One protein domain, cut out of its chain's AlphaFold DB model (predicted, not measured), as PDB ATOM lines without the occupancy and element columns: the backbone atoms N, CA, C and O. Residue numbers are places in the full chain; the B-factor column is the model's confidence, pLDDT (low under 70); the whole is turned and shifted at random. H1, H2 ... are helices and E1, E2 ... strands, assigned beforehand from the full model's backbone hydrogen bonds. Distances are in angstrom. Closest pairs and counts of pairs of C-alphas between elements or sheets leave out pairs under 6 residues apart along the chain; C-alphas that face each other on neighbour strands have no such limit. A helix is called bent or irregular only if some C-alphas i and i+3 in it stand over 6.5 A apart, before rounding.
ATOM      1  N   GLY A   2     -19.487  33.120   1.456       92.69
ATOM      2  CA  GLY A   2     -19.807  33.331   0.031       92.69
ATOM      3  C   GLY A   2     -18.577  33.468  -0.880       92.69
ATOM      4  O   GLY A   2     -18.510  32.792  -1.901       92.69
ATOM      5  N   GLY A   3     -17.560  34.233  -0.462       94.50
ATOM      6  CA  GLY A   3     -16.314  34.373  -1.222       94.50
ATOM      7  C   GLY A   3     -15.538  33.065  -1.428       94.50
ATOM      8  O   GLY A   3     -15.048  32.823  -2.529       94.50
ATOM      9  N   LEU A   4     -15.480  32.185  -0.418       94.75
ATOM     10  CA  LEU A   4     -14.849  30.864  -0.548       94.75
ATOM     11  C   LEU A   4     -15.599  30.011  -1.578       94.75
ATOM     12  O   LEU A   4     -14.986  29.445  -2.479       94.75
ATOM     13  N   THR A   5     -16.931  29.963  -1.478       96.69
ATOM     14  CA  THR A   5     -17.780  29.199  -2.401       96.69
ATOM     15  C   THR A   5     -17.638  29.685  -3.842       96.69
ATOM     16  O   THR A   5     -17.534  28.857  -4.744       96.69
ATOM     17  N   SER A   6     -17.584  31.002  -4.071       97.56
ATOM     18  CA  SER A   6     -17.363  31.580  -5.404       97.56
ATOM     19  C   SER A   6     -16.038  31.121  -6.014       97.56
ATOM     20  O   SER A   6     -16.007  30.655  -7.154       97.56
ATOM     21  N   CYS A   7     -14.949  31.201  -5.246       96.69
ATOM     22  CA  CYS A   7     -13.623  30.784  -5.696       96.69
ATOM     23  C   CYS A   7     -13.558  29.267  -5.944       96.69
ATOM     24  O   CYS A   7     -13.010  28.824  -6.954       96.69
ATOM     25  N   TYR A   8     -14.176  28.468  -5.072       97.56
ATOM     26  CA  TYR A   8     -14.269  27.020  -5.249       97.56
ATOM     27  C   TYR A   8     -15.054  26.639  -6.508       97.56
ATOM     28  O   TYR A   8     -14.592  25.809  -7.287       97.56
ATOM     29  N   ALA A   9     -16.210  27.263  -6.754       98.00
ATOM     30  CA  ALA A   9     -17.039  26.967  -7.923       98.00
ATOM     31  C   ALA A   9     -16.301  27.246  -9.242       98.00
ATOM     32  O   ALA A   9     -16.326  26.410 -10.146       98.00
ATOM     33  N   ALA A  10     -15.596  28.378  -9.334       97.38
ATOM     34  CA  ALA A  10     -14.784  28.703 -10.505       97.38
ATOM     35  C   ALA A  10     -13.575  27.780 -10.680       97.38
ATOM     36  O   ALA A  10     -13.174  27.516 -11.809       97.38
ATOM     37  N   SER A  11     -13.012  27.255  -9.590       97.62
ATOM     38  CA  SER A  11     -11.921  26.282  -9.656       97.62
ATOM     39  C   SER A  11     -12.412  24.903 -10.105       97.62
ATOM     40  O   SER A  11     -11.828  24.307 -11.005       97.62
ATOM     41  N   ALA A  12     -13.484  24.396  -9.495       97.62
ATOM     42  CA  ALA A  12     -13.976  23.039  -9.715       97.62
ATOM     43  C   ALA A  12     -14.747  22.883 -11.036       97.62
ATOM     44  O   ALA A  12     -14.767  21.802 -11.624       97.62
ATOM     45  N   MET A  13     -15.406  23.947 -11.497       97.25
ATOM     46  CA  MET A  13     -16.273  23.945 -12.679       97.25
ATOM     47  C   MET A  13     -16.019  25.186 -13.562       97.25
ATOM     48  O   MET A  13     -16.934  25.978 -13.809       97.25
ATOM     49  N   PRO A  14     -14.785  25.382 -14.066       94.50
ATOM     50  CA  PRO A  14     -14.384  26.610 -14.761       94.50
ATOM     51  C   PRO A  14     -15.102  26.823 -16.103       94.50
ATOM     52  O   PRO A  14     -15.214  27.954 -16.573       94.50
ATOM     53  N   ALA A  15     -15.628  25.760 -16.725       90.56
ATOM     54  CA  ALA A  15     -16.415  25.866 -17.955       90.56
ATOM     55  C   ALA A  15     -17.808  26.480 -17.714       90.56
ATOM     56  O   ALA A  15     -18.353  27.136 -18.600       90.56
ATOM     57  N   GLN A  16     -18.373  26.274 -16.522       95.50
ATOM     58  CA  GLN A  16     -19.684  26.769 -16.108       95.50
ATOM     59  C   GLN A  16     -19.567  28.122 -15.400       95.50
ATOM     60  O   GLN A  16     -20.317  29.049 -15.698       95.50
ATOM     61  N   TYR A  17     -18.595  28.251 -14.495       96.31
ATOM     62  CA  TYR A  17     -18.341  29.455 -13.706       96.31
ATOM     63  C   TYR A  17     -17.066  30.131 -14.193       96.31
ATOM     64  O   TYR A  17     -16.021  30.112 -13.550       96.31
ATOM     65  N   GLN A  18     -17.168  30.757 -15.361       91.88
ATOM     66  CA  GLN A  18     -16.037  31.418 -16.010       91.88
ATOM     67  C   GLN A  18     -15.563  32.681 -15.281       91.88
ATOM     68  O   GLN A  18     -14.538  33.244 -15.649       91.88
ATOM     69  N   ARG A  19     -16.316  33.189 -14.307       93.69
ATOM     70  CA  ARG A  19     -15.990  34.419 -13.587       93.69
ATOM     71  C   ARG A  19     -16.290  34.248 -12.107       93.69
ATOM     72  O   ARG A  19     -17.382  33.794 -11.775       93.69
ATOM     73  N   ALA A  20     -15.362  34.640 -11.243       95.62
ATOM     74  CA  ALA A  20     -15.561  34.619  -9.797       95.62
ATOM     75  C   ALA A  20     -15.299  35.982  -9.177       95.62
ATOM     76  O   ALA A  20     -14.271  36.599  -9.441       95.62
ATOM     77  N   PHE A  21     -16.206  36.401  -8.299       95.31
ATOM     78  CA  PHE A  21     -15.960  37.496  -7.377       95.31
ATOM     79  C   PHE A  21     -15.968  36.941  -5.948       95.31
ATOM     80  O   PHE A  21     -16.994  36.458  -5.459       95.31
ATOM     81  N   CYS A  22     -14.800  36.947  -5.310       95.25
ATOM     82  CA  CYS A  22     -14.558  36.379  -3.993       95.25
ATOM     83  C   CYS A  22     -14.287  37.499  -2.982       95.25
ATOM     84  O   CYS A  22     -13.142  37.894  -2.788       95.25
ATOM     85  N   MET A  23     -15.345  38.003  -2.346       93.19
ATOM     86  CA  MET A  23     -15.249  39.002  -1.272       93.19
ATOM     87  C   MET A  23     -15.029  38.317   0.075       93.19
ATOM     88  O   MET A  23     -15.747  37.358   0.397       93.19
ATOM     89  N   SER A  24     -14.032  38.786   0.825       92.25
ATOM     90  CA  SER A  24     -13.611  38.258   2.128       92.25
ATOM     91  C   SER A  24     -13.640  36.717   2.185       92.25
ATOM     92  O   SER A  24     -14.382  36.119   2.985       92.25
ATOM     93  N   PRO A  25     -12.926  36.014   1.279       92.81
ATOM     94  CA  PRO A  25     -13.044  34.571   1.158       92.81
ATOM     95  C   PRO A  25     -12.487  33.886   2.407       92.81
ATOM     96  O   PRO A  25     -11.319  34.028   2.757       92.81
ATOM     97  N   SER A  26     -13.321  33.090   3.071       91.56
ATOM     98  CA  SER A  26     -12.986  32.374   4.310       91.56
ATOM     99  C   SER A  26     -12.064  31.163   4.064       91.56
ATOM    100  O   SER A  26     -12.388  30.059   4.484       91.56
ATOM    101  N   VAL A  27     -10.941  31.341   3.356       90.00
ATOM    102  CA  VAL A  27      -9.979  30.282   2.963       90.00
ATOM    103  C   VAL A  27      -9.306  29.575   4.144       90.00
ATOM    104  O   VAL A  27      -8.735  28.501   4.000       90.00
ATOM    105  N   TRP A  28      -9.427  30.135   5.343       86.44
ATOM    106  CA  TRP A  28      -9.054  29.477   6.592       86.44
ATOM    107  C   TRP A  28      -9.957  28.293   6.947       86.44
ATOM    108  O   TRP A  28      -9.531  27.380   7.648       86.44
ATOM    109  N   TRP A  29     -11.197  28.271   6.446       85.12
ATOM    110  CA  TRP A  29     -12.170  27.214   6.740       85.12
ATOM    111  C   TRP A  29     -11.692  25.839   6.264       85.12
ATOM    112  O   TRP A  29     -12.004  24.825   6.884       85.12
ATOM    113  N   ASN A  30     -10.929  25.802   5.172       82.56
ATOM    114  CA  ASN A  30     -10.288  24.602   4.647       82.56
ATOM    115  C   ASN A  30      -8.762  24.670   4.773       82.56
ATOM    116  O   ASN A  30      -8.066  24.203   3.882       82.56
ATOM    117  N   ALA A  31      -8.244  25.289   5.842       84.38
ATOM    118  CA  ALA A  31      -6.812  25.328   6.154       84.38
ATOM    119  C   ALA A  31      -5.912  25.766   4.974       84.38
ATOM    120  O   ALA A  31      -4.838  25.210   4.769       84.38
ATOM    121  N   GLY A  32      -6.371  26.716   4.151       83.12
ATOM    122  CA  GLY A  32      -5.597  27.214   3.010       83.12
ATOM    123  C   GLY A  32      -5.538  26.278   1.794       83.12
ATOM    124  O   GLY A  32      -4.866  26.590   0.814       83.12
ATOM    125  N   GLU A  33      -6.284  25.167   1.775       93.69
ATOM    126  CA  GLU A  33      -6.245  24.173   0.685       93.69
ATOM    127  C   GLU A  33      -6.687  24.717  -0.688       93.69
ATOM    128  O   GLU A  33      -6.504  24.053  -1.710       93.69
ATOM    129  N   MET A  34      -7.259  25.926  -0.752       95.19
ATOM    130  CA  MET A  34      -7.716  26.533  -2.007       95.19
ATOM    131  C   MET A  34      -6.622  26.615  -3.077       95.19
ATOM    132  O   MET A  34      -6.906  26.324  -4.237       95.19
ATOM    133  N   ALA A  35      -5.381  26.942  -2.711       95.31
ATOM    134  CA  ALA A  35      -4.269  27.013  -3.663       95.31
ATOM    135  C   ALA A  35      -3.983  25.648  -4.325       95.31
ATOM    136  O   ALA A  35      -3.865  25.534  -5.553       95.31
ATOM    137  N   ALA A  36      -3.947  24.585  -3.516       96.81
ATOM    138  CA  ALA A  36      -3.755  23.219  -3.994       96.81
ATOM    139  C   ALA A  36      -4.936  22.747  -4.860       96.81
ATOM    140  O   ALA A  36      -4.723  22.129  -5.905       96.81
ATOM    141  N   LEU A  37      -6.172  23.084  -4.471       96.62
ATOM    142  CA  LEU A  37      -7.385  22.754  -5.228       96.62
ATOM    143  C   LEU A  37      -7.411  23.424  -6.606       96.62
ATOM    144  O   LEU A  37      -7.716  22.756  -7.595       96.62
ATOM    145  N   ILE A  38      -7.043  24.707  -6.698       97.81
ATOM    146  CA  ILE A  38      -6.934  25.436  -7.974       97.81
ATOM    147  C   ILE A  38      -5.984  24.715  -8.923       97.81
ATOM    148  O   ILE A  38      -6.357  24.394 -10.056       97.81
ATOM    149  N   SER A  39      -4.789  24.396  -8.430       97.19
ATOM    150  CA  SER A  39      -3.772  23.694  -9.206       97.19
ATOM    151  C   SER A  39      -4.260  22.313  -9.652       97.19
ATOM    152  O   SER A  39      -4.189  21.985 -10.837       97.19
ATOM    153  N   ALA A  40      -4.809  21.510  -8.736       97.94
ATOM    154  CA  ALA A  40      -5.287  20.160  -9.030       97.94
ATOM    155  C   ALA A  40      -6.432  20.150 -10.057       97.94
ATOM    156  O   ALA A  40      -6.390  19.384 -11.025       97.94
ATOM    157  N   ASN A  41      -7.421  21.034  -9.899       97.88
ATOM    158  CA  ASN A  41      -8.559  21.132 -10.813       97.88
ATOM    159  C   ASN A  41      -8.129  21.581 -12.216       97.88
ATOM    160  O   ASN A  41      -8.606  21.031 -13.216       97.88
ATOM    161  N   TYR A  42      -7.181  22.518 -12.316       97.12
ATOM    162  CA  TYR A  42      -6.600  22.887 -13.605       97.12
ATOM    163  C   TYR A  42      -5.820  21.727 -14.227       97.12
ATOM    164  O   TYR A  42      -5.965  21.469 -15.418       97.12
ATOM    165  N   GLN A  43      -5.030  20.975 -13.456       96.88
ATOM    166  CA  GLN A  43      -4.316  19.816 -14.000       96.88
ATOM    167  C   GLN A  43      -5.270  18.744 -14.541       96.88
ATOM    168  O   GLN A  43      -4.968  18.147 -15.576       96.88
ATOM    169  N   ALA A  44      -6.417  18.538 -13.889       96.12
ATOM    170  CA  ALA A  44      -7.425  17.568 -14.305       96.12
ATOM    171  C   ALA A  44      -8.216  18.006 -15.548       96.12
ATOM    172  O   ALA A  44      -8.502  17.184 -16.416       96.12
ATOM    173  N   THR A  45      -8.582  19.287 -15.642       94.38
ATOM    174  CA  THR A  45      -9.492  19.783 -16.692       94.38
ATOM    175  C   THR A  45      -8.782  20.495 -17.839       94.38
ATOM    176  O   THR A  45      -9.299  20.521 -18.950       94.38
ATOM    177  N   LYS A  46      -7.610  21.086 -17.575       93.94
ATOM    178  CA  LYS A  46      -6.895  22.045 -18.437       93.94
ATOM    179  C   LYS A  46      -7.728  23.273 -18.817       93.94
ATOM    180  O   LYS A  46      -7.419  23.955 -19.790       93.94
ATOM    181  N   ILE A  47      -8.767  23.569 -18.039       90.88
ATOM    182  CA  ILE A  47      -9.646  24.724 -18.219       90.88
ATOM    183  C   ILE A  47      -9.457  25.644 -17.012       90.88
ATOM    184  O   ILE A  47      -9.354  25.184 -15.877       90.88
ATOM    185  N   ARG A  48      -9.415  26.952 -17.259       92.19
ATOM    186  CA  ARG A  48      -9.320  28.002 -16.236       92.19
ATOM    187  C   ARG A  48     -10.502  28.966 -16.359       92.19
ATOM    188  O   ARG A  48     -11.038  29.093 -17.466       92.19
ATOM    189  N   PRO A  49     -10.925  29.643 -15.277       92.56
ATOM    190  CA  PRO A  49     -11.896  30.721 -15.398       92.56
ATOM    191  C   PRO A  49     -11.316  31.876 -16.228       92.56
ATOM    192  O   PRO A  49     -10.104  32.075 -16.304       92.56
ATOM    193  N   LEU A  50     -12.203  32.645 -16.854       88.38
ATOM    194  CA  LEU A  50     -11.865  33.840 -17.619       88.38
ATOM    195  C   LEU A  50     -11.480  35.017 -16.735       88.38
ATOM    196  O   LEU A  50     -10.673  35.815 -17.183       88.38
ATOM    197  N   SER A  51     -12.092  35.177 -15.557       89.44
ATOM    198  CA  SER A  51     -11.763  36.275 -14.643       89.44
ATOM    199  C   SER A  51     -11.986  35.902 -13.181       89.44
ATOM    200  O   SER A  51     -12.965  35.237 -12.840       89.44
ATOM    201  N   VAL A  52     -11.089  36.338 -12.307       92.88
ATOM    202  CA  VAL A  52     -11.204  36.187 -10.859       92.88
ATOM    203  C   VAL A  52     -10.876  37.526 -10.207       92.88
ATOM    204  O   VAL A  52      -9.790  38.073 -10.389       92.88
ATOM    205  N   VAL A  53     -11.823  38.047  -9.435       91.56
ATOM    206  CA  VAL A  53     -11.637  39.210  -8.567       91.56
ATOM    207  C   VAL A  53     -11.691  38.717  -7.131       91.56
ATOM    208  O   VAL A  53     -12.656  38.064  -6.733       91.56
ATOM    209  N   VAL A  54     -10.665  39.024  -6.353       92.06
ATOM    210  CA  VAL A  54     -10.588  38.719  -4.927       92.06
ATOM    211  C   VAL A  54     -10.464  40.018  -4.165       92.06
ATOM    212  O   VAL A  54      -9.687  40.896  -4.536       92.06
ATOM    213  N   GLU A  55     -11.241  40.134  -3.102       90.75
ATOM    214  CA  GLU A  55     -11.279  41.318  -2.266       90.75
ATOM    215  C   GLU A  55     -11.156  40.944  -0.793       90.75
ATOM    216  O   GLU A  55     -11.707  39.930  -0.357       90.75
ATOM    217  N   VAL A  56     -10.387  41.754  -0.063       87.06
ATOM    218  CA  VAL A  56     -10.110  41.585   1.365       87.06
ATOM    219  C   VAL A  56      -9.993  42.945   2.055       87.06
ATOM    220  O   VAL A  56      -9.256  43.820   1.604       87.06
ATOM    221  N   GLY A  57     -10.625  43.116   3.208       82.38
ATOM    222  CA  GLY A  57     -10.381  44.235   4.111       82.38
ATOM    223  C   GLY A  57      -9.095  44.064   4.930       82.38
ATOM    224  O   GLY A  57      -8.774  42.981   5.421       82.38
ATOM    225  N   THR A  58      -8.341  45.146   5.134       78.62
ATOM    226  CA  THR A  58      -7.096  45.095   5.929       78.62
ATOM    227  C   THR A  58      -7.338  45.026   7.441       78.62
ATOM    228  O   THR A  58      -6.396  44.835   8.204       78.62
ATOM    229  N   GLN A  59      -8.575  45.222   7.897       78.50
ATOM    230  CA  GLN A  59      -8.997  45.172   9.300       78.50
ATOM    231  C   GLN A  59     -10.175  44.209   9.484       78.50
ATOM    232  O   GLN A  59     -11.095  44.442  10.271       78.50
ATOM    233  N   GLU A  60     -10.163  43.092   8.767       71.31
ATOM    234  CA  GLU A  60     -11.056  41.969   9.040       71.31
ATOM    235  C   GLU A  60     -10.597  41.241  10.313       71.31
ATOM    236  O   GLU A  60     -10.096  40.121  10.284       71.31
ATOM    237  N   GLY A  61     -10.709  41.936  11.445       59.72
ATOM    238  CA  GLY A  61     -10.380  41.408  12.759       59.72
ATOM    239  C   GLY A  61     -11.290  40.237  13.164       59.72
ATOM    240  O   GLY A  61     -12.238  39.887  12.455       59.72
ATOM    241  N   PRO A  62     -11.056  39.644  14.345       51.00
ATOM    242  CA  PRO A  62     -11.611  38.352  14.753       51.00
ATOM    243  C   PRO A  62     -13.117  38.342  15.087       51.00
ATOM    244  O   PRO A  62     -13.581  37.493  15.839       51.00
ATOM    245  N   SER A  63     -13.926  39.260  14.551       50.97
ATOM    246  CA  SER A  63     -15.362  39.321  14.862       50.97
ATOM    247  C   SER A  63     -16.172  38.154  14.272       50.97
ATOM    248  O   SER A  63     -17.273  37.887  14.748       50.97
ATOM    249  N   ILE A  64     -15.629  37.433  13.281       49.09
ATOM    250  CA  ILE A  64     -16.220  36.201  12.704       49.09
ATOM    251  C   ILE A  64     -15.218  35.037  12.658       49.09
ATOM    252  O   ILE A  64     -15.602  33.868  12.581       49.09
ATOM    253  N   ILE A  65     -13.927  35.346  12.733       52.31
ATOM    254  CA  ILE A  65     -12.872  34.354  12.852       52.31
ATOM    255  C   ILE A  65     -12.987  33.777  14.266       52.31
ATOM    256  O   ILE A  65     -12.925  34.515  15.247       52.31
ATOM    257  N   THR A  66     -13.214  32.469  14.386       48.69
ATOM    258  CA  THR A  66     -13.132  31.777  15.678       48.69
ATOM    259  C   THR A  66     -11.858  32.234  16.391       48.69
ATOM    260  O   THR A  66     -10.837  32.435  15.744       48.69
ATOM    261  N   SER A  67     -11.922  32.449  17.703       50.50
ATOM    262  CA  SER A  67     -10.956  33.199  18.531       50.50
ATOM    263  C   SER A  67      -9.463  32.809  18.456       50.50
ATOM    264  O   SER A  67      -8.671  33.347  19.221       50.50
ATOM    265  N   ASN A  68      -9.071  31.876  17.587       56.62
ATOM    266  CA  ASN A  68      -7.746  31.276  17.501       56.62
ATOM    267  C   ASN A  68      -7.088  31.376  16.113       56.62
ATOM    268  O   ASN A  68      -6.055  30.739  15.928       56.62
ATOM    269  N   PHE A  69      -7.661  32.090  15.139       67.38
ATOM    270  CA  PHE A  69      -7.048  32.189  13.810       67.38
ATOM    271  C   PHE A  69      -6.497  33.591  13.532       67.38
ATOM    272  O   PHE A  69      -7.167  34.603  13.756       67.38
ATOM    273  N   ASP A  70      -5.234  33.624  13.113       75.44
ATOM    274  CA  ASP A  70      -4.446  34.834  12.922       75.44
ATOM    275  C   ASP A  70      -4.824  35.499  11.592       75.44
ATOM    276  O   ASP A  70      -4.836  34.870  10.533       75.44
ATOM    277  N   GLN A  71      -5.122  36.797  11.632       76.31
ATOM    278  CA  GLN A  71      -5.411  37.577  10.433       76.31
ATOM    279  C   GLN A  71      -4.227  37.552   9.452       76.31
ATOM    280  O   GLN A  71      -4.437  37.552   8.239       76.31
ATOM    281  N   GLN A  72      -2.993  37.480   9.954       79.62
ATOM    282  CA  GLN A  72      -1.814  37.365   9.102       79.62
ATOM    283  C   GLN A  72      -1.786  36.023   8.363       79.62
ATOM    284  O   GLN A  72      -1.496  35.988   7.169       79.62
ATOM    285  N   GLU A  73      -2.138  34.931   9.040       82.44
ATOM    286  CA  GLU A  73      -2.243  33.605   8.425       82.44
ATOM    287  C   GLU A  73      -3.341  33.575   7.352       82.44
ATOM    288  O   GLU A  73      -3.162  32.998   6.279       82.44
ATOM    289  N   TRP A  74      -4.458  34.272   7.587       83.88
ATOM    290  CA  TRP A  74      -5.509  34.410   6.583       83.88
ATOM    291  C   TRP A  74      -5.015  35.051   5.287       83.88
ATOM    292  O   TRP A  74      -5.316  34.562   4.196       83.88
ATOM    293  N   ILE A  75      -4.278  36.156   5.422       82.50
ATOM    294  CA  ILE A  75      -3.736  36.910   4.293       82.50
ATOM    295  C   ILE A  75      -2.769  36.025   3.513       82.50
ATOM    296  O   ILE A  75      -2.884  35.968   2.293       82.50
ATOM    297  N   VAL A  76      -1.914  35.256   4.198       85.81
ATOM    298  CA  VAL A  76      -1.017  34.285   3.548       85.81
ATOM    299  C   VAL A  76      -1.807  33.277   2.709       85.81
ATOM    300  O   VAL A  76      -1.498  33.083   1.538       85.81
ATOM    301  N   TYR A  77      -2.896  32.705   3.232       90.06
ATOM    302  CA  TYR A  77      -3.731  31.788   2.445       90.06
ATOM    303  C   TYR A  77      -4.407  32.448   1.239       90.06
ATOM    304  O   TYR A  77      -4.634  31.793   0.217       90.06
ATOM    305  N   ILE A  78      -4.759  33.730   1.337       90.25
ATOM    306  CA  ILE A  78      -5.303  34.477   0.202       90.25
ATOM    307  C   ILE A  78      -4.212  34.715  -0.840       90.25
ATOM    308  O   ILE A  78      -4.465  34.505  -2.023       90.25
ATOM    309  N   GLU A  79      -3.012  35.114  -0.425       87.69
ATOM    310  CA  GLU A  79      -1.865  35.315  -1.313       87.69
ATOM    311  C   GLU A  79      -1.473  34.015  -2.028       87.69
ATOM    312  O   GLU A  79      -1.319  34.021  -3.251       87.69
ATOM    313  N   ASP A  80      -1.438  32.885  -1.320       91.38
ATOM    314  CA  ASP A  80      -1.204  31.557  -1.901       91.38
ATOM    315  C   ASP A  80      -2.289  31.187  -2.924       91.38
ATOM    316  O   ASP A  80      -2.001  30.697  -4.021       91.38
ATOM    317  N   MET A  81      -3.559  31.459  -2.605       94.94
ATOM    318  CA  MET A  81      -4.671  31.267  -3.537       94.94
ATOM    319  C   MET A  81      -4.512  32.153  -4.784       94.94
ATOM    320  O   MET A  81      -4.735  31.689  -5.905       94.94
ATOM    321  N   MET A  82      -4.122  33.419  -4.612       92.69
ATOM    322  CA  MET A  82      -3.873  34.353  -5.713       92.69
ATOM    323  C   MET A  82      -2.710  33.898  -6.595       92.69
ATOM    324  O   MET A  82      -2.803  33.992  -7.823       92.69
ATOM    325  N   GLN A  83      -1.640  33.378  -5.996       90.25
ATOM    326  CA  GLN A  83      -0.511  32.826  -6.731       90.25
ATOM    327  C   GLN A  83      -0.925  31.582  -7.524       90.25
ATOM    328  O   GLN A  83      -0.616  31.499  -8.708       90.25
ATOM    329  N   ALA A  84      -1.725  30.680  -6.947       94.62
ATOM    330  CA  ALA A  84      -2.226  29.507  -7.663       94.62
ATOM    331  C   ALA A  84      -3.087  29.874  -8.886       94.62
ATOM    332  O   ALA A  84      -2.974  29.242  -9.938       94.62
ATOM    333  N   TRP A  85      -3.924  30.917  -8.790       94.62
ATOM    334  CA  TRP A  85      -4.658  31.437  -9.950       94.62
ATOM    335  C   TRP A  85      -3.719  31.944 -11.047       94.62
ATOM    336  O   TRP A  85      -3.930  31.649 -12.227       94.62
ATOM    337  N   ARG A  86      -2.668  32.671 -10.657       89.94
ATOM    338  CA  ARG A  86      -1.643  33.177 -11.573       89.94
ATOM    339  C   ARG A  86      -0.849  32.045 -12.227       89.94
ATOM    340  O   ARG A  86      -0.608  32.110 -13.423       89.94
ATOM    341  N   ASP A  87      -0.500  30.997 -11.488       90.06
ATOM    342  CA  ASP A  87       0.299  29.868 -11.986       90.06
ATOM    343  C   ASP A  87      -0.431  29.045 -13.058       90.06
ATOM    344  O   ASP A  87       0.195  28.489 -13.961       90.06
ATOM    345  N   ILE A  88      -1.765  28.995 -13.000       91.44
ATOM    346  CA  ILE A  88      -2.593  28.401 -14.064       91.44
ATOM    347  C   ILE A  88      -2.934  29.415 -15.179       91.44
ATOM    348  O   ILE A  88      -3.692  29.125 -16.112       91.44
ATOM    349  N   GLY A  89      -2.377  30.623 -15.078       88.31
ATOM    350  CA  GLY A  89      -2.470  31.730 -16.022       88.31
ATOM    351  C   GLY A  89      -3.822  32.444 -16.048       88.31
ATOM    352  O   GLY A  89      -4.180  33.049 -17.059       88.31
ATOM    353  N   VAL A  90      -4.605  32.396 -14.965       85.94
ATOM    354  CA  VAL A  90      -5.696  33.369 -14.804       85.94
ATOM    355  C   VAL A  90      -5.048  34.741 -14.672       85.94
ATOM    356  O   VAL A  90      -4.190  34.961 -13.821       85.94
ATOM    357  N   GLY A  91      -5.432  35.661 -15.551       72.50
ATOM    358  CA  GLY A  91      -4.791  36.965 -15.669       72.50
ATOM    359  C   GLY A  91      -3.872  37.072 -16.880       72.50
ATOM    360  O   GLY A  91      -3.834  38.151 -17.467       72.50
ATOM    361  N   ASP A  92      -3.221  35.993 -17.322       67.19
ATOM    362  CA  ASP A  92      -2.424  36.041 -18.548       67.19
ATOM    363  C   ASP A  92      -3.310  36.509 -19.704       67.19
ATOM    364  O   ASP A  92      -4.395  35.972 -19.949       67.19
ATOM    365  N   THR A  93      -2.864  37.538 -20.421       52.44
ATOM    366  CA  THR A  93      -3.497  37.901 -21.682       52.44
ATOM    367  C   THR A  93      -3.246  36.747 -22.643       52.44
ATOM    368  O   THR A  93      -2.126  36.576 -23.129       52.44
ATOM    369  N   GLU A  94      -4.274  35.944 -22.926       44.94
ATOM    370  CA  GLU A  94      -4.310  35.161 -24.163       44.94
ATOM    371  C   GLU A  94      -3.894  36.097 -25.313       44.94
ATOM    372  O   GLU A  94      -4.325  37.257 -25.322       44.94
ATOM    373  N   PRO A  95      -3.069  35.655 -26.275       40.06
ATOM    374  CA  PRO A  95      -2.591  36.493 -27.365       40.06
ATOM    375  C   PRO A  95      -3.706  36.739 -28.394       40.06
ATOM    376  O   PRO A  95      -3.583  36.408 -29.569       40.06
ATOM    377  N   PHE A  96      -4.808  37.354 -27.980       39.12
ATOM    378  CA  PHE A  96      -5.733  38.030 -28.875       39.12
ATOM    379  C   PHE A  96      -5.290  39.487 -29.009       39.12
ATOM    380  O   PHE A  96      -5.887  40.399 -28.446       39.12
ATOM    381  N   GLY A  97      -4.225  39.693 -29.784       35.44
ATOM    382  CA  GLY A  97      -3.793  41.021 -30.217       35.44
ATOM    383  C   GLY A  97      -2.478  41.486 -29.599       35.44
ATOM    384  O   GLY A  97      -2.221  41.368 -28.408       35.44
ATOM    385  N   ILE A  98      -1.630  42.025 -30.466       35.34
ATOM    386  CA  ILE A  98      -0.313  42.575 -30.164       35.34
ATOM    387  C   ILE A  98      -0.512  43.868 -29.353       35.34
ATOM    388  O   ILE A  98      -0.832  44.904 -29.931       35.34
ATOM    389  N   ALA A  99      -0.334  43.828 -28.031       37.31
ATOM    390  CA  ALA A  99      -0.234  45.024 -27.192       37.31
ATOM    391  C   ALA A  99       0.932  44.878 -26.190       37.31
ATOM    392  O   ALA A  99       1.109  43.794 -25.637       37.31
ATOM    393  N   PRO A 100       1.756  45.920 -25.951       37.00
ATOM    394  CA  PRO A 100       3.080  45.773 -25.340       37.00
ATOM    395  C   PRO A 100       3.107  45.942 -23.811       37.00
ATOM    396  O   PRO A 100       4.175  46.153 -23.245       37.00
ATOM    397  N   TYR A 101       1.966  45.838 -23.128       35.78
ATOM    398  CA  TYR A 101       1.898  45.939 -21.669       35.78
ATOM    399  C   TYR A 101       1.131  44.738 -21.097       35.78
ATOM    400  O   TYR A 101      -0.055  44.598 -21.402       35.78
ATOM    401  N   PRO A 102       1.755  43.871 -20.275       38.03
ATOM    402  CA  PRO A 102       1.072  42.754 -19.631       38.03
ATOM    403  C   PRO A 102       0.280  43.278 -18.428       38.03
ATOM    404  O   PRO A 102       0.649  43.083 -17.273       38.03
ATOM    405  N   SER A 103      -0.799  44.009 -18.688       43.75
ATOM    406  CA  SER A 103      -1.772  44.363 -17.663       43.75
ATOM    407  C   SER A 103      -2.824  43.256 -17.629       43.75
ATOM    408  O   SER A 103      -3.741  43.226 -18.449       43.75
ATOM    409  N   THR A 104      -2.653  42.294 -16.730       51.22
ATOM    410  CA  THR A 104      -3.552  41.148 -16.587       51.22
ATOM    411  C   THR A 104      -4.932  41.622 -16.109       51.22
ATOM    412  O   THR A 104      -5.110  41.904 -14.928       51.22
ATOM    413  N   THR A 105      -5.919  41.755 -17.002       61.88
ATOM    414  CA  THR A 105      -7.260  42.316 -16.687       61.88
ATOM    415  C   THR A 105      -8.161  41.371 -15.903       61.88
ATOM    416  O   THR A 105      -9.216  41.761 -15.418       61.88
ATOM    417  N   ASN A 106      -7.755  40.110 -15.827       79.44
ATOM    418  CA  ASN A 106      -8.622  38.989 -15.505       79.44
ATOM    419  C   ASN A 106      -8.258  38.312 -14.176       79.44
ATOM    420  O   ASN A 106      -8.912  37.360 -13.772       79.44
ATOM    421  N   LEU A 107      -7.218  38.784 -13.488       88.75
ATOM    422  CA  LEU A 107      -6.922  38.397 -12.113       88.75
ATOM    423  C   LEU A 107      -6.679  39.666 -11.311       88.75
ATOM    424  O   LEU A 107      -5.689  40.361 -11.533       88.75
ATOM    425  N   ILE A 108      -7.597  39.979 -10.407       86.25
ATOM    426  CA  ILE A 108      -7.583  41.226  -9.648       86.25
ATOM    427  C   ILE A 108      -7.608  40.870  -8.175       86.25
ATOM    428  O   ILE A 108      -8.499  40.158  -7.723       86.25
ATOM    429  N   TYR A 109      -6.632  41.384  -7.435       87.38
ATOM    430  CA  TYR A 109      -6.609  41.326  -5.984       87.38
ATOM    431  C   TYR A 109      -6.718  42.743  -5.445       87.38
ATOM    432  O   TYR A 109      -5.906  43.601  -5.792       87.38
ATOM    433  N   TYR A 110      -7.747  42.990  -4.646       84.56
ATOM    434  CA  TYR A 110      -8.015  44.286  -4.051       84.56
ATOM    435  C   TYR A 110      -7.981  44.186  -2.532       84.56
ATOM    436  O   TYR A 110      -8.601  43.297  -1.948       84.56
ATOM    437  N   THR A 111      -7.291  45.131  -1.902       81.25
ATOM    438  CA  THR A 111      -7.310  45.298  -0.454       81.25
ATOM    439  C   THR A 111      -7.999  46.608  -0.087       81.25
ATOM    440  O   THR A 111      -7.618  47.680  -0.560       81.25
ATOM    441  N   ILE A 112      -9.030  46.548   0.759       78.19
ATOM    442  CA  ILE A 112      -9.670  47.755   1.293       78.19
ATOM    443  C   ILE A 112      -8.887  48.198   2.529       78.19
ATOM    444  O   ILE A 112      -8.994  47.580   3.593       78.19
ATOM    445  N   ALA A 113      -8.131  49.291   2.413       75.69
ATOM    446  CA  ALA A 113      -7.490  49.922   3.563       75.69
ATOM    447  C   ALA A 113      -8.545  50.336   4.604       75.69
ATOM    448  O   ALA A 113      -9.485  51.065   4.296       75.69
ATOM    449  N   GLY A 114      -8.413  49.829   5.830       75.19
ATOM    450  CA  GLY A 114      -9.401  50.019   6.899       75.19
ATOM    451  C   GLY A 114     -10.702  49.229   6.717       75.19
ATOM    452  O   GLY A 114     -11.590  49.325   7.559       75.19
ATOM    453  N   GLY A 115     -10.827  48.438   5.646       77.38
ATOM    454  CA  GLY A 115     -11.989  47.588   5.417       77.38
ATOM    455  C   GLY A 115     -12.101  46.515   6.488       77.38
ATOM    456  O   GLY A 115     -11.106  45.888   6.855       77.38
ATOM    457  N   VAL A 116     -13.318  46.302   6.974       81.25
ATOM    458  CA  VAL A 116     -13.640  45.296   7.990       81.25
ATOM    459  C   VAL A 116     -14.625  44.285   7.404       81.25
ATOM    460  O   VAL A 116     -15.256  44.545   6.381       81.25
ATOM    461  N   HIS A 117     -14.802  43.142   8.067       85.81
ATOM    462  CA  HIS A 117     -15.655  42.055   7.582       85.81
ATOM    463  C   HIS A 117     -17.145  42.402   7.751       85.81
ATOM    464  O   HIS A 117     -17.803  41.946   8.690       85.81
ATOM    465  N   ASN A 118     -17.680  43.277   6.896       84.75
ATOM    466  CA  ASN A 118     -19.046  43.774   7.007       84.75
ATOM    467  C   ASN A 118     -19.726  44.009   5.650       84.75
ATOM    468  O   ASN A 118     -19.103  44.082   4.593       84.75
ATOM    469  N   LEU A 119     -21.047  44.187   5.714       84.69
ATOM    470  CA  LEU A 119     -21.887  44.406   4.541       84.69
ATOM    471  C   LEU A 119     -21.540  45.681   3.762       84.69
ATOM    472  O   LEU A 119     -21.681  45.689   2.546       84.69
ATOM    473  N   ILE A 120     -21.114  46.751   4.435       83.56
ATOM    474  CA  ILE A 120     -20.826  48.040   3.788       83.56
ATOM    475  C   ILE A 120     -19.628  47.882   2.850       83.56
ATOM    476  O   ILE A 120     -19.741  48.191   1.666       83.56
ATOM    477  N   SER A 121     -18.535  47.301   3.350       81.75
ATOM    478  CA  SER A 121     -17.348  46.983   2.559       81.75
ATOM    479  C   SER A 121     -17.698  46.104   1.356       81.75
ATOM    480  O   SER A 121     -17.295  46.407   0.236       81.75
ATOM    481  N   TRP A 122     -18.541  45.081   1.535       86.50
ATOM    482  CA  TRP A 122     -18.963  44.228   0.420       86.50
ATOM    483  C   TRP A 122     -19.844  44.943  -0.602       86.50
ATOM    484  O   TRP A 122     -19.716  44.686  -1.793       86.50
ATOM    485  N   VAL A 123     -20.742  45.838  -0.185       88.06
ATOM    486  CA  VAL A 123     -21.583  46.602  -1.124       88.06
ATOM    487  C   VAL A 123     -20.729  47.543  -1.973       88.06
ATOM    488  O   VAL A 123     -20.908  47.593  -3.193       88.06
ATOM    489  N   ASP A 124     -19.771  48.238  -1.364       81.50
ATOM    490  CA  ASP A 124     -18.843  49.107  -2.093       81.50
ATOM    491  C   ASP A 124     -18.029  48.308  -3.112       81.50
ATOM    492  O   ASP A 124     -17.873  48.712  -4.270       81.50
ATOM    493  N   MET A 125     -17.589  47.114  -2.721       84.00
ATOM    494  CA  MET A 125     -16.845  46.216  -3.596       84.00
ATOM    495  C   MET A 125     -17.700  45.587  -4.674       84.00
ATOM    496  O   MET A 125     -17.237  45.469  -5.804       84.00
ATOM    497  N   MET A 126     -18.967  45.291  -4.412       86.75
ATOM    498  CA  MET A 126     -19.902  44.900  -5.460       86.75
ATOM    499  C   MET A 126     -20.028  45.988  -6.526       86.75
ATOM    500  O   MET A 126     -19.972  45.679  -7.713       86.75
ATOM    501  N   ASN A 127     -20.122  47.258  -6.137       83.81
ATOM    502  CA  ASN A 127     -20.198  48.357  -7.102       83.81
ATOM    503  C   ASN A 127     -18.892  48.543  -7.888       83.81
ATOM    504  O   ASN A 127     -18.926  48.828  -9.087       83.81
ATOM    505  N   TYR A 128     -17.745  48.368  -7.232       79.69
ATOM    506  CA  TYR A 128     -16.433  48.590  -7.836       79.69
ATOM    507  C   TYR A 128     -15.916  47.400  -8.661       79.69
ATOM    508  O   TYR A 128     -15.483  47.567  -9.801       79.69
ATOM    509  N   GLY A 129     -15.960  46.195  -8.096       80.31
ATOM    510  CA  GLY A 129     -15.376  44.980  -8.658       80.31
ATOM    511  C   GLY A 129     -16.235  44.309  -9.727       80.31
ATOM    512  O   GLY A 129     -15.689  43.677 -10.632       80.31
ATOM    513  N   MET A 130     -17.565  44.482  -9.700       84.94
ATOM    514  CA  MET A 130     -18.438  43.874 -10.713       84.94
ATOM    515  C   MET A 130     -18.124  44.338 -12.141       84.94
ATOM    516  O   MET A 130     -18.005  43.476 -13.011       84.94
ATOM    517  N   PRO A 131     -17.934  45.640 -12.431       83.12
ATOM    518  CA  PRO A 131     -17.474  46.073 -13.749       83.12
ATOM    519  C   PRO A 131     -16.158  45.415 -14.179       83.12
ATOM    520  O   PRO A 131     -16.029  45.027 -15.338       83.12
ATOM    521  N   LEU A 132     -15.206  45.252 -13.255       78.62
ATOM    522  CA  LEU A 132     -13.891  44.672 -13.543       78.62
ATOM    523  C   LEU A 132     -13.986  43.193 -13.946       78.62
ATOM    524  O   LEU A 132     -13.273  42.745 -14.837       78.62
ATOM    525  N   LEU A 133     -14.935  42.453 -13.368       81.69
ATOM    526  CA  LEU A 133     -15.201  41.050 -13.701       81.69
ATOM    527  C   LEU A 133     -15.567  40.839 -15.188       81.69
ATOM    528  O   LEU A 133     -15.315  39.777 -15.767       81.69
ATOM    529  N   PHE A 134     -16.191  41.843 -15.811       81.19
ATOM    530  CA  PHE A 134     -16.654  41.801 -17.203       81.19
ATOM    531  C   PHE A 134     -15.812  42.648 -18.157       81.19
ATOM    532  O   PHE A 134     -16.095  42.665 -19.358       81.19
ATOM    533  N   GLN A 135     -14.784  43.333 -17.659       70.56
ATOM    534  CA  GLN A 135     -13.887  44.096 -18.512       70.56
ATOM    535  C   GLN A 135     -13.065  43.149 -19.386       70.56
ATOM    536  O   GLN A 135     -12.348  42.276 -18.912       70.56
ATOM    537  N   THR A 136     -13.185  43.331 -20.697       57.16
ATOM    538  CA  THR A 136     -12.412  42.600 -21.713       57.16
ATOM    539  C   THR A 136     -11.117  43.321 -22.096       57.16
ATOM    540  O   THR A 136     -10.352  42.822 -22.914       57.16
ATOM    541  N   SER A 137     -10.879  44.508 -21.532       54.06
ATOM    542  CA  SER A 137      -9.695  45.350 -21.736       54.06
ATOM    543  C   SER A 137      -9.383  46.107 -20.442       54.06
ATOM    544  O   SER A 137     -10.299  46.404 -19.675       54.06
ATOM    545  N   TYR A 138      -8.098  46.376 -20.174       45.91
ATOM    546  CA  TYR A 138      -7.663  47.025 -18.933       45.91
ATOM    547  C   TYR A 138      -8.320  48.400 -18.837       45.91
ATOM    548  O   TYR A 138      -8.374  49.097 -19.858       45.91
ATOM    549  N   PRO A 139      -8.844  48.802 -17.665       46.75
ATOM    550  CA  PRO A 139      -9.471  50.101 -17.540       46.75
ATOM    551  C   PRO A 139      -8.415  51.154 -17.864       46.75
ATOM    552  O   PRO A 139      -7.448  51.314 -17.126       46.75
ATOM    553  N   GLN A 140      -8.582  51.848 -18.993       45.59
ATOM    554  CA  GLN A 140      -7.734  52.980 -19.341       45.59
ATOM    555  C   GLN A 140      -7.871  54.010 -18.228       45.59
ATOM    556  O   GLN A 140      -8.943  54.601 -18.137       45.59
ATOM    557  N   ASP A 141      -6.837  54.120 -17.383       45.03
ATOM    558  CA  ASP A 141      -6.460  55.072 -16.318       45.03
ATOM    559  C   ASP A 141      -7.554  55.824 -15.522       45.03
ATOM    560  O   ASP A 141      -7.437  56.015 -14.312       45.03
ATOM    561  N   ASN A 142      -8.665  56.204 -16.134       43.38
ATOM    562  CA  ASN A 142      -9.750  57.006 -15.590       43.38
ATOM    563  C   ASN A 142     -10.572  56.335 -14.475       43.38
ATOM    564  O   ASN A 142     -11.112  57.056 -13.637       43.38
ATOM    565  N   LEU A 143     -10.702  55.001 -14.434       44.78
ATOM    566  CA  LEU A 143     -11.468  54.321 -13.368       44.78
ATOM    567  C   LEU A 143     -10.631  54.080 -12.104       44.78
ATOM    568  O   LEU A 143     -11.139  54.248 -10.998       44.78
ATOM    569  N   LEU A 144      -9.343  53.755 -12.258       45.12
ATOM    570  CA  LEU A 144      -8.421  53.594 -11.130       45.12
ATOM    571  C   LEU A 144      -8.052  54.955 -10.517       45.12
ATOM    572  O   LEU A 144      -8.064  55.097  -9.297       45.12
ATOM    573  N   GLN A 145      -7.830  55.993 -11.335       40.31
ATOM    574  CA  GLN A 145      -7.493  57.333 -10.832       40.31
ATOM    575  C   GLN A 145      -8.671  58.076 -10.184       40.31
ATOM    576  O   GLN A 145      -8.451  58.854  -9.255       40.31
ATOM    577  N   ARG A 146      -9.918  57.854 -10.630       43.00
ATOM    578  CA  ARG A 146     -11.089  58.477  -9.979       43.00
ATOM    579  C   ARG A 146     -11.284  57.987  -8.547       43.00
ATOM    580  O   ARG A 146     -11.689  58.788  -7.710       43.00
ATOM    581  N   ASN A 147     -10.936  56.732  -8.271       42.00
ATOM    582  CA  ASN A 147     -11.227  56.101  -6.986       42.00
ATOM    583  C   ASN A 147     -10.006  55.989  -6.064       42.00
ATOM    584  O   ASN A 147     -10.182  55.971  -4.854       42.00
ATOM    585  N   ALA A 148      -8.773  56.057  -6.587       41.38
ATOM    586  CA  ALA A 148      -7.582  56.316  -5.766       41.38
ATOM    587  C   ALA A 148      -7.634  57.697  -5.075       41.38
ATOM    588  O   ALA A 148      -6.981  57.908  -4.058       41.38
ATOM    589  N   ARG A 149      -8.436  58.638  -5.602       34.69
ATOM    590  CA  ARG A 149      -8.774  59.904  -4.924       34.69
ATOM    591  C   ARG A 149      -9.910  59.789  -3.917       34.69
ATOM    592  O   ARG A 149     -10.115  60.725  -3.157       34.69
ATOM    593  N   THR A 150     -10.645  58.680  -3.896       34.72
ATOM    594  CA  THR A 150     -11.636  58.397  -2.855       34.72
ATOM    595  C   THR A 150     -10.971  57.596  -1.740       34.72
ATOM    596  O   THR A 150     -11.454  56.552  -1.315       34.72
TER     597      THR A 150
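This is residues 2 to 150 of the 215 residues of the protein "Hypothetical protein" of Symbiodinium microadriaticum (UniProt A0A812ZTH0). A small parallel sheet, E1 E2 E3, is the middle of three layers, with H1 and H4 over one face and H5 over the other. H3 packs on H1 and H4 and is not on the sheet, short H2 packs on H4, H6 lies away from the other named elements, and loop residues 95 to 100 stick out. The printed part has 149 residues, with six named helices and three strands in the order H1 E1 H2 H3 E2 H4 E3 H5 H6, of mixed class. It is compact, with a radius of gyration of the C-alphas of 15.4 A, and flat, spanning 50 by 42 by 23 A.

H1, residues 2 to 12, begins at C-alpha 2 (-19.807, 33.331, 0.031) and is 15.3 A long. E1 is residues 19 to 23, 13.2 A; H2 is residues 27 to 30, 5.9 A; H3 is residues 34 to 45, 16.3 A. E2, residues 51 to 57, measures 20.4 A, and H4, residues 71 to 87, 24.4 A. E3, residues 107 to 112, measures 16.6 A, and H5, residues 119 to 134, 22.5 A. H6, residues 142 to 148, is 10.1 A long and ends at C-alpha 148 (-7.582, 56.316, -5.766).

E1 and E2 are parallel at 3 degrees, with N 22 and O 53 at 2.8 A. E2 and E3 are parallel at 15 degrees, with N 54 and O 108 at 2.8 A. E1, H2 H3, E2 and E2, H4, E3 are strand-helix-strand units, parallel neighbour strands with helices between, and both crossovers are right-handed. H1 is on the sheet over E1, at a height of 6.5 A; their closest C-alphas, of Gly 3 and Cys 22, are 3.8 A apart. On the same face, H4 lies over E2 and E3 at a height of 10.2 A, its closest C-alphas to E3 being those of Arg 86 and Leu 107, 7.4 A apart. H5 is on the opposite face at a height of 8.3 A; its closest C-alphas to E2, of Leu 133 and Ser 51, are 6.0 A apart. It has a kink of 38 degrees near residue 128 and is only just irregular, with C-alphas 128 and 131 6.51 A apart. H3 touches H1, closest at the C-alphas of Ile 38 and Ser 11, 5.3 A, at a shallow tilt of 28 degrees, the same way. With residues 34 to 39 alone, H3 touches H4, closest at the C-alphas of Ala 35 and Met 81, 4.3 A. H4, with residues 74 to 78 alone, touches H2, closest at the C-alphas of Trp 74 and Trp 28, 6.1 A. H6 is apart from H5. Each O i to N i+4 pair is within hydrogen-bond range in H1, H3 and H4, against 9 of 12 in H5 and 2 of 3 in H6; H2 is too short for one.

The farthest C-alphas, of Ser 67 and Ile 98, are 50.7 A apart. The printed part has no cut. The links E2 to H4 and H4 to E3 are long. Residues 61 to 69, 92 to 105 and 136 to 150 have pLDDT under 70.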